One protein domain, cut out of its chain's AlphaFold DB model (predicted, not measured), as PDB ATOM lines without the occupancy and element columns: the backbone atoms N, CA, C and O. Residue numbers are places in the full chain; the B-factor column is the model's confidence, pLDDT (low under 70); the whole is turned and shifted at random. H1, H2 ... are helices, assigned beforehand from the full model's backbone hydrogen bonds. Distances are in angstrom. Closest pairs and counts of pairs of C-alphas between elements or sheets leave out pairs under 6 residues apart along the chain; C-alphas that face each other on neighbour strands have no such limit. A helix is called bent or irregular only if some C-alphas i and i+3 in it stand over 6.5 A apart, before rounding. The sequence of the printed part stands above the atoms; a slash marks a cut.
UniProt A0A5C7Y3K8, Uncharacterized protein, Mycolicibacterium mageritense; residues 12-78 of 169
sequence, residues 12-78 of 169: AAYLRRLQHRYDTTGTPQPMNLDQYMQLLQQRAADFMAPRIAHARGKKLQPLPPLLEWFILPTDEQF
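This is residues 12 to 78 of the 169 residues of an uncharacterized protein of Mycolicibacterium mageritense (UniProt A0A5C7Y3K8). One long kinked helix, H2, makes the long axis of a loose, elongated domain, with H1 set obliquely to it and the last stretch folded back along it. H1 begins near residue 47 of H2 and the two helices open from there like a V, the link of residues 26 to 32 running across its open end; after H2 the backbone turns back with the short helices H3 and H4, and H3 packs on H2. The free end of H2, residues 53 to 55, and the turn of residues 56 to 59 stick out at one end. The printed part has 67 residues with four named helices, in the order H1, H2, H3, H4, and no named strand; the class is all helix. The whole is loose, with a radius of gyration of the C-alphas of 13.6 A, and the C-alphas span 41 by 24 by 15 A.

H1 is residues 12 to 25, 20.2 A from first to last C-alpha, and begins at C-alpha 12 (276.834, 558.599, 432.139). H2 is residues 33 to 55, 32.7 A long, from C-alpha 33 (265.343, 553.019, 411.347) to C-alpha 55 (261.224, 569.787, 439.058). It has a kink of 33 degrees near residue 48 and is irregular, but only just: C-alphas 47 and 50 are 6.9 A apart. H3 is residues 67 to 70 and H4 residues 75 to 78, ending at C-alpha 78 (270.062, 547.144, 416.232).

H1 and H2 are close but not clearly touching, at a steep tilt of 48 degrees, opposite ways; their closest C-alphas, those of Tyr 14 and Phe 47, are 7.3 A apart. H2 touches H3 with residues 40 to 44 alone, and the closest C-alphas, of Leu 40 and Leu 67, are 5.9 A apart. H1 and H3 are close but not clearly touching, at 7.1 A between the closest C-alphas, of Leu 15 and Phe 70. H2 and H4 are close but not clearly touching, at 7.2 A between the closest C-alphas, of Tyr 36 and Phe 78. H4 is apart from H1 and from H3. In H1 every O i to N i+4 pair is within hydrogen-bond range, in H2 17 of 19 are, and H3 and H4 are too short for such a pair.

The C-alphas of Thr 27 and Gly 57, the two farthest apart, are 40.9 A from each other. The printed part has no cut. The link from H2 to H3 is long, with 11 residues, that from H1 to H2 is short and that from H3 to H4 is tight. Residues 53 to 59 stand free. The mean pLDDT of the printed part is 85.7; residues 57, 59 and 61 to 62 are under 70.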
ATOM      1  N   ALA A  12     275.843 559.673 432.190       90.25
ATOM      2  CA  ALA A  12     276.834 558.599 432.139       90.25
ATOM      3  C   ALA A  12     276.479 557.381 433.016       90.25
ATOM      4  O   ALA A  12     276.859 556.257 432.688       90.25
ATOM      5  N   ALA A  13     275.794 557.580 434.147       91.62
ATOM      6  CA  ALA A  13     275.326 556.479 434.989       91.62
ATOM      7  C   ALA A  13     274.105 555.780 434.371       91.62
ATOM      8  O   ALA A  13     274.028 554.553 434.376       91.62
ATOM      9  N   TYR A  14     273.189 556.555 433.782       92.06
ATOM     10  CA  TYR A  14     272.037 556.034 433.050       92.06
ATOM     11  C   TYR A  14     272.463 555.175 431.851       92.06
ATOM     12  O   TYR A  14     272.021 554.034 431.732       92.06
ATOM     13  N   LEU A  15     273.385 555.674 431.021       92.50
ATOM     14  CA  LEU A  15     273.890 554.943 429.855       92.50
ATOM     15  C   LEU A  15     274.621 553.657 430.252       92.50
ATOM     16  O   LEU A  15     274.369 552.616 429.659       92.50
ATOM     17  N   ARG A  16     275.452 553.682 431.306       93.38
ATOM     18  CA  ARG A  16     276.098 552.464 431.834       93.38
ATOM     19  C   ARG A  16     275.085 551.420 432.298       93.38
ATOM     20  O   ARG A  16     275.262 550.234 432.036       93.38
ATOM     21  N   ARG A  17     274.010 551.854 432.962       92.25
ATOM     22  CA  ARG A  17     272.927 550.963 433.395       92.25
ATOM     23  C   ARG A  17     272.179 550.359 432.206       92.25
ATOM     24  O   ARG A  17     271.841 549.179 432.256       92.25
ATOM     25  N   LEU A  18     271.905 551.150 431.168       90.50
ATOM     26  CA  LEU A  18     271.298 550.648 429.935       90.50
ATOM     27  C   LEU A  18     272.211 549.644 429.231       90.50
ATOM     28  O   LEU A  18     271.747 548.559 428.903       90.50
ATOM     29  N   GLN A  19     273.494 549.975 429.070       90.38
ATOM     30  CA  GLN A  19     274.485 549.094 428.453       90.38
ATOM     31  C   GLN A  19     274.514 547.731 429.152       90.38
ATOM     32  O   GLN A  19     274.305 546.712 428.508       90.38
ATOM     33  N   HIS A  20     274.607 547.723 430.485       90.31
ATOM     34  CA  HIS A  20     274.575 546.484 431.260       90.31
ATOM     35  C   HIS A  20     273.278 545.685 431.053       90.31
ATOM     36  O   HIS A  20     273.311 544.459 431.037       90.31
ATOM     37  N   ARG A  21     272.114 546.341 430.913       87.62
ATOM     38  CA  ARG A  21     270.862 545.625 430.617       87.62
ATOM     39  C   ARG A  21     270.952 544.907 429.276       87.62
ATOM     40  O   ARG A  21     270.632 543.725 429.225       87.62
ATOM     41  N   TYR A  22     271.423 545.591 428.237       85.69
ATOM     42  CA  TYR A  22     271.552 545.000 426.906       85.69
ATOM     43  C   TYR A  22     272.592 543.880 426.859       85.69
ATOM     44  O   TYR A  22     272.307 542.825 426.299       85.69
ATOM     45  N   ASP A  23     273.726 544.050 427.544       85.31
ATOM     46  CA  ASP A  23     274.752 543.007 427.659       85.31
ATOM     47  C   ASP A  23     274.189 541.727 428.307       85.31
ATOM     48  O   ASP A  23     274.552 540.617 427.922       85.31
ATOM     49  N   THR A  24     273.257 541.861 429.262       84.44
ATOM     50  CA  THR A  24     272.632 540.706 429.935       84.44
ATOM     51  C   THR A  24     271.495 540.045 429.155       84.44
ATOM     52  O   THR A  24     271.200 538.878 429.402       84.44
ATOM     53  N   THR A  25     270.836 540.756 428.235       77.25
ATOM     54  CA  THR A  25     269.651 540.246 427.516       77.25
ATOM     55  C   THR A  25     269.973 539.473 426.233       77.25
ATOM     56  O   THR A  25     269.057 538.935 425.615       77.25
ATOM     57  N   GLY A  26     271.249 539.372 425.844       74.12
ATOM     58  CA  GLY A  26     271.681 538.709 424.608       74.12
ATOM     59  C   GLY A  26     271.558 539.597 423.364       74.12
ATOM     60  O   GLY A  26     271.259 540.786 423.468       74.12
ATOM     61  N   THR A  27     271.820 539.031 422.179       72.19
ATOM     62  CA  THR A  27     271.800 539.780 420.911       72.19
ATOM     63  C   THR A  27     270.383 540.265 420.587       72.19
ATOM     64  O   THR A  27     269.490 539.427 420.416       72.19
ATOM     65  N   PRO A  28     270.157 541.583 420.493       76.75
ATOM     66  CA  PRO A  28     268.849 542.145 420.182       76.75
ATOM     67  C   PRO A  28     268.419 541.797 418.751       76.75
ATOM     68  O   PRO A  28     269.254 541.563 417.879       76.75
ATOM     69  N   GLN A  29     267.107 541.779 418.497       82.00
ATOM     70  CA  GLN A  29     266.605 541.680 417.125       82.00
ATOM     71  C   GLN A  29     266.928 542.967 416.350       82.00
ATOM     72  O   GLN A  29     266.762 544.056 416.911       82.00
ATOM     73  N   PRO A  30     267.351 542.858 415.079       84.75
ATOM     74  CA  PRO A  30     267.558 544.022 414.235       84.75
ATOM     75  C   PRO A  30     266.235 544.778 414.044       84.75
ATOM     76  O   PRO A  30     265.163 544.180 413.933       84.75
ATOM     77  N   MET A  31     266.317 546.104 414.054       88.81
ATOM     78  CA  MET A  31     265.198 547.033 413.966       88.81
ATOM     79  C   MET A  31     265.345 547.911 412.718       88.81
ATOM     80  O   MET A  31     266.448 548.273 412.298       88.81
ATOM     81  N   ASN A  32     264.210 548.301 412.139       89.19
ATOM     82  CA  ASN A  32     264.178 549.343 411.113       89.19
ATOM     83  C   ASN A  32     264.531 550.710 411.740       89.19
ATOM     84  O   ASN A  32     264.341 550.925 412.939       89.19
ATOM     85  N   LEU A  33     264.976 551.667 410.925       87.06
ATOM     86  CA  LEU A  33     265.343 553.019 411.347       87.06
ATOM     87  C   LEU A  33     264.243 553.693 412.182       87.06
ATOM     88  O   LEU A  33     264.536 554.260 413.230       87.06
ATOM     89  N   ASP A  34     262.978 553.584 411.772       89.88
ATOM     90  CA  ASP A  34     261.857 554.192 412.502       89.88
ATOM     91  C   ASP A  34     261.687 553.602 413.911       89.88
ATOM     92  O   ASP A  34     261.420 554.323 414.873       89.88
ATOM     93  N   GLN A  35     261.888 552.290 414.050       90.94
ATOM     94  CA  GLN A  35     261.822 551.594 415.336       90.94
ATOM     95  C   GLN A  35     263.006 551.981 416.227       90.94
ATOM     96  O   GLN A  35     262.833 552.228 417.422       90.94
ATOM     97  N   TYR A  36     264.198 552.117 415.641       91.12
ATOM     98  CA  TYR A  36     265.376 552.598 416.356       91.12
ATOM     99  C   TYR A  36     265.194 554.044 416.851       91.12
ATOM    100  O   TYR A  36     265.516 554.363 417.997       91.12
ATOM    101  N   MET A  37     264.577 554.914 416.048       93.00
ATOM    102  CA  MET A  37     264.245 556.280 416.470       93.00
ATOM    103  C   MET A  37     263.254 556.306 417.641       93.00
ATOM    104  O   MET A  37     263.433 557.092 418.574       93.00
ATOM    105  N   GLN A  38     262.243 555.430 417.638       93.62
ATOM    106  CA  GLN A  38     261.310 555.282 418.763       93.62
ATOM    107  C   GLN A  38     262.018 554.804 420.038       93.62
ATOM    108  O   GLN A  38     261.745 555.319 421.123       93.62
ATOM    109  N   LEU A  39     262.977 553.882 419.917       92.56
ATOM    110  CA  LEU A  39     263.787 553.415 421.042       92.56
ATOM    111  C   LEU A  39     264.590 554.562 421.678       92.56
ATOM    112  O   LEU A  39     264.604 554.704 422.902       92.56
ATOM    113  N   LEU A  40     265.228 555.412 420.865       93.38
ATOM    114  CA  LEU A  40     265.965 556.577 421.369       93.38
ATOM    115  C   LEU A  40     265.040 557.576 422.076       93.38
ATOM    116  O   LEU A  40     265.396 558.102 423.133       93.38
ATOM    117  N   GLN A  41     263.840 557.806 421.537       94.06
ATOM    118  CA  GLN A  41     262.829 558.649 422.181       94.06
ATOM    119  C   GLN A  41     262.385 558.074 423.529       94.06
ATOM    120  O   GLN A  41     262.266 558.821 424.501       94.06
ATOM    121  N   GLN A  42     262.200 556.755 423.614       92.88
ATOM    122  CA  GLN A  42     261.856 556.079 424.861       92.88
ATOM    123  C   GLN A  42     262.970 556.227 425.905       92.88
ATOM    124  O   GLN A  42     262.697 556.618 427.038       92.88
ATOM    125  N   ARG A  43     264.237 556.014 425.521       93.44
ATOM    126  CA  ARG A  43     265.394 556.219 426.413       93.44
ATOM    127  C   ARG A  43     265.463 557.664 426.925       93.44
ATOM    128  O   ARG A  43     265.676 557.903 428.116       93.44
ATOM    129  N   ALA A  44     265.233 558.635 426.042       92.00
ATOM    130  CA  ALA A  44     265.194 560.044 426.419       92.00
ATOM    131  C   ALA A  44     264.053 560.349 427.405       92.00
ATOM    132  O   ALA A  44     264.266 561.049 428.400       92.00
ATOM    133  N   ALA A  45     262.860 559.797 427.166       90.56
ATOM    134  CA  ALA A  45     261.707 559.946 428.049       90.56
ATOM    135  C   ALA A  45     261.963 559.322 429.430       90.56
ATOM    136  O   ALA A  45     261.758 559.992 430.443       90.56
ATOM    137  N   ASP A  46     262.501 558.103 429.480       90.69
ATOM    138  CA  ASP A  46     262.855 557.399 430.718       90.69
ATOM    139  C   ASP A  46     263.887 558.177 431.545       90.69
ATOM    140  O   ASP A  46     263.801 558.254 432.773       90.69
ATOM    141  N   PHE A  47     264.866 558.794 430.878       89.88
ATOM    142  CA  PHE A  47     265.871 559.632 431.526       89.88
ATOM    143  C   PHE A  47     265.294 560.952 432.067       89.88
ATOM    144  O   PHE A  47     265.747 561.462 433.102       89.88
ATOM    145  N   MET A  48     264.307 561.530 431.378       88.75
ATOM    146  CA  MET A  48     263.695 562.810 431.745       88.75
ATOM    147  C   MET A  48     262.561 562.673 432.766       88.75
ATOM    148  O   MET A  48     262.397 563.574 433.589       88.75
ATOM    149  N   ALA A  49     261.834 561.554 432.785       87.44
ATOM    150  CA  ALA A  49     260.732 561.284 433.710       87.44
ATOM    151  C   ALA A  49     261.045 561.613 435.189       87.44
ATOM    152  O   ALA A  49     260.306 562.407 435.782       87.44
ATOM    153  N   PRO A  50     262.155 561.133 435.796       84.88
ATOM    154  CA  PRO A  50     262.463 561.444 437.195       84.88
ATOM    155  C   PRO A  50     262.814 562.924 437.416       84.88
ATOM    156  O   PRO A  50     262.529 563.490 438.471       84.88
ATOM    157  N   ARG A  51     263.394 563.591 436.410       84.62
ATOM    158  CA  ARG A  51     263.742 565.020 436.475       84.62
ATOM    159  C   ARG A  51     262.511 565.907 436.401       84.62
ATOM    160  O   ARG A  51     262.439 566.897 437.122       84.62
ATOM    161  N   ILE A  52     261.552 565.546 435.551       81.88
ATOM    162  CA  ILE A  52     260.264 566.234 435.434       81.88
ATOM    163  C   ILE A  52     259.504 566.118 436.761       81.88
ATOM    164  O   ILE A  52     259.052 567.134 437.290       81.88
ATOM    165  N   ALA A  53     259.449 564.917 437.348       81.81
ATOM    166  CA  ALA A  53     258.816 564.692 438.649       81.81
ATOM    167  C   ALA A  53     259.474 565.517 439.774       81.81
ATOM    168  O   ALA A  53     258.785 566.133 440.591       81.81
ATOM    169  N   HIS A  54     260.809 565.595 439.793       77.69
ATOM    170  CA  HIS A  54     261.546 566.363 440.799       77.69
ATOM    171  C   HIS A  54     261.472 567.887 440.588       77.69
ATOM    172  O   HIS A  54     261.643 568.658 441.536       77.69
ATOM    173  N   ALA A  55     261.213 568.360 439.365       78.25
ATOM    174  CA  ALA A  55     261.224 569.787 439.058       78.25
ATOM    175  C   ALA A  55     260.113 570.573 439.779       78.25
ATOM    176  O   ALA A  55     260.332 571.749 440.052       78.25
ATOM    177  N   ARG A  56     258.963 569.963 440.130       73.44
ATOM    178  CA  ARG A  56     257.843 570.594 440.881       73.44
ATOM    179  C   ARG A  56     257.551 572.059 440.473       73.44
ATOM    180  O   ARG A  56     257.344 572.915 441.327       73.44
ATOM    181  N   GLY A  57     257.592 572.373 439.174       68.75
ATOM    182  CA  GLY A  57     257.346 573.724 438.637       68.75
ATOM    183  C   GLY A  57     258.573 574.644 438.491       68.75
ATOM    184  O   GLY A  57     258.442 575.763 437.999       68.75
ATOM    185  N   LYS A  58     259.777 574.197 438.861       73.88
ATOM    186  CA  LYS A  58     261.041 574.885 438.548       73.88
ATOM    187  C   LYS A  58     261.393 574.698 437.070       73.88
ATOM    188  O   LYS A  58     261.121 573.649 436.488       73.88
ATOM    189  N   LYS A  59     262.035 575.708 436.472       69.44
ATOM    190  CA  LYS A  59     262.505 575.638 435.081       69.44
ATOM    191  C   LYS A  59     263.511 574.492 434.939       69.44
ATOM    192  O   LYS A  59     264.538 574.481 435.616       69.44
ATOM    193  N   LEU A  60     263.192 573.533 434.072       73.12
ATOM    194  CA  LEU A  60     264.134 572.512 433.619       73.12
ATOM    195  C   LEU A  60     265.257 573.162 432.795       73.12
ATOM    196  O   LEU A  60     265.172 574.337 432.428       73.12
ATOM    197  N   GLN A  61     266.311 572.388 432.519       67.75
ATOM    198  CA  GLN A  61     267.371 572.773 431.582       67.75
ATOM    199  C   GLN A  61     266.752 573.366 430.298       67.75
ATOM    200  O   GLN A  61     265.760 572.823 429.807       67.75
ATOM    201  N   PRO A  62     267.305 574.468 429.761       66.12
ATOM    202  CA  PRO A  62     266.681 575.229 428.678       66.12
ATOM    203  C   PRO A  62     266.553 574.446 427.367       66.12
ATOM    204  O   PRO A  62     265.751 574.819 426.516       66.12
ATOM    205  N   LEU A  63     267.324 573.370 427.201       74.75
ATOM    206  CA  LEU A  63     267.312 572.522 426.017       74.75
ATOM    207  C   LEU A  63     267.084 571.063 426.435       74.75
ATOM    208  O   LEU A  63     267.763 570.587 427.354       74.75
ATOM    209  N   PRO A  64     266.141 570.345 425.793       75.94
ATOM    210  CA  PRO A  64     265.992 568.914 426.008       75.94
ATOM    211  C   PRO A  64     267.256 568.179 425.531       75.94
ATOM    212  O   PRO A  64     267.949 568.664 424.632       75.94
ATOM    213  N   PRO A  65     267.576 567.017 426.121       85.75
ATOM    214  CA  PRO A  65     268.713 566.226 425.675       85.75
ATOM    215  C   PRO A  65     268.507 565.759 424.229       85.75
ATOM    216  O   PRO A  65     267.400 565.380 423.841       85.75
ATOM    217  N   LEU A  66     269.579 565.783 423.437       92.19
ATOM    218  CA  LEU A  66     269.559 565.303 422.057       92.19
ATOM    219  C   LEU A  66     269.439 563.775 422.033       92.19
ATOM    220  O   LEU A  66     270.004 563.094 422.888       92.19
ATOM    221  N   LEU A  67     268.752 563.227 421.026       92.00
ATOM    222  CA  LEU A  67     268.615 561.771 420.867       92.00
ATOM    223  C   LEU A  67     269.974 561.078 420.681       92.00
ATOM    224  O   LEU A  67     270.171 559.971 421.174       92.00
ATOM    225  N   GLU A  68     270.932 561.771 420.063       91.69
ATOM    226  CA  GLU A  68     272.312 561.309 419.868       91.69
ATOM    227  C   GLU A  68     273.018 560.953 421.184       91.69
ATOM    228  O   GLU A  68     273.881 560.081 421.214       91.69
ATOM    229  N   TRP A  69     272.630 561.579 422.300       93.12
ATOM    230  CA  TRP A  69     273.218 561.309 423.616       93.12
ATOM    231  C   TRP A  69     272.815 559.948 424.190       93.12
ATOM    232  O   TRP A  69     273.410 559.501 425.170       93.12
ATOM    233  N   PHE A  70     271.792 559.315 423.616       93.38
ATOM    234  CA  PHE A  70     271.265 558.022 424.044       93.38
ATOM    235  C   PHE A  70     271.673 556.872 423.119       93.38
ATOM    236  O   PHE A  70     271.200 555.750 423.323       93.38
ATOM    237  N   ILE A  71     272.541 557.141 422.138       93.44
ATOM    238  CA  ILE A  71     273.160 556.123 421.289       93.44
ATOM    239  C   ILE A  71     274.218 555.387 422.115       93.44
ATOM    240  O   ILE A  71     275.115 556.002 422.697       93.44
ATOM    241  N   LEU A  72     274.100 554.064 422.188       91.38
ATOM    242  CA  LEU A  72     275.061 553.200 422.873       91.38
ATOM    243  C   LEU A  72     276.101 552.644 421.888       91.38
ATOM    244  O   LEU A  72     275.779 552.437 420.722       91.38
ATOM    245  N   PRO A  73     277.323 552.301 422.340       88.25
ATOM    246  CA  PRO A  73     278.328 551.660 421.482       88.25
ATOM    247  C   PRO A  73     277.872 550.328 420.870       88.25
ATOM    248  O   PRO A  73     278.377 549.913 419.836       88.25
ATOM    249  N   THR A  74     276.921 549.650 421.511       86.81
ATOM    250  CA  THR A  74     276.350 548.382 421.034       86.81
ATOM    251  C   THR A  74     275.152 548.562 420.102       86.81
ATOM    252  O   THR A  74     274.668 547.579 419.541       86.81
ATOM    253  N   ASP A  75     274.692 549.801 419.885       87.38
ATOM    254  CA  ASP A  75     273.497 550.070 419.083       87.38
ATOM    255  C   ASP A  75     273.675 549.730 417.593       87.38
ATOM    256  O   ASP A  75     272.685 549.541 416.889       87.38
ATOM    257  N   GLU A  76     274.915 549.579 417.112       83.69
ATOM    258  CA  GLU A  76     275.209 549.144 415.738       83.69
ATOM    259  C   GLU A  76     274.541 547.803 415.388       83.69
ATOM    260  O   GLU A  76     274.212 547.557 414.233       83.69
ATOM    261  N   GLN A  77     274.284 546.950 416.387       83.44
ATOM    262  CA  GLN A  77     273.617 545.657 416.207       83.44
ATOM    263  C   GLN A  77     272.102 545.778 415.983       83.44
ATOM    264  O   GLN A  77     271.477 544.834 415.505       83.44
ATOM    265  N   PHE A  78     271.504 546.919 416.335       81.19
ATOM    266  CA  PHE A  78     270.062 547.144 416.232       81.19
ATOM    267  C   PHE A  78     269.650 547.739 414.885       81.19
ATOM    268  O   PHE A  78     268.459 547.766 414.606       81.19
TER     269      PHE A  78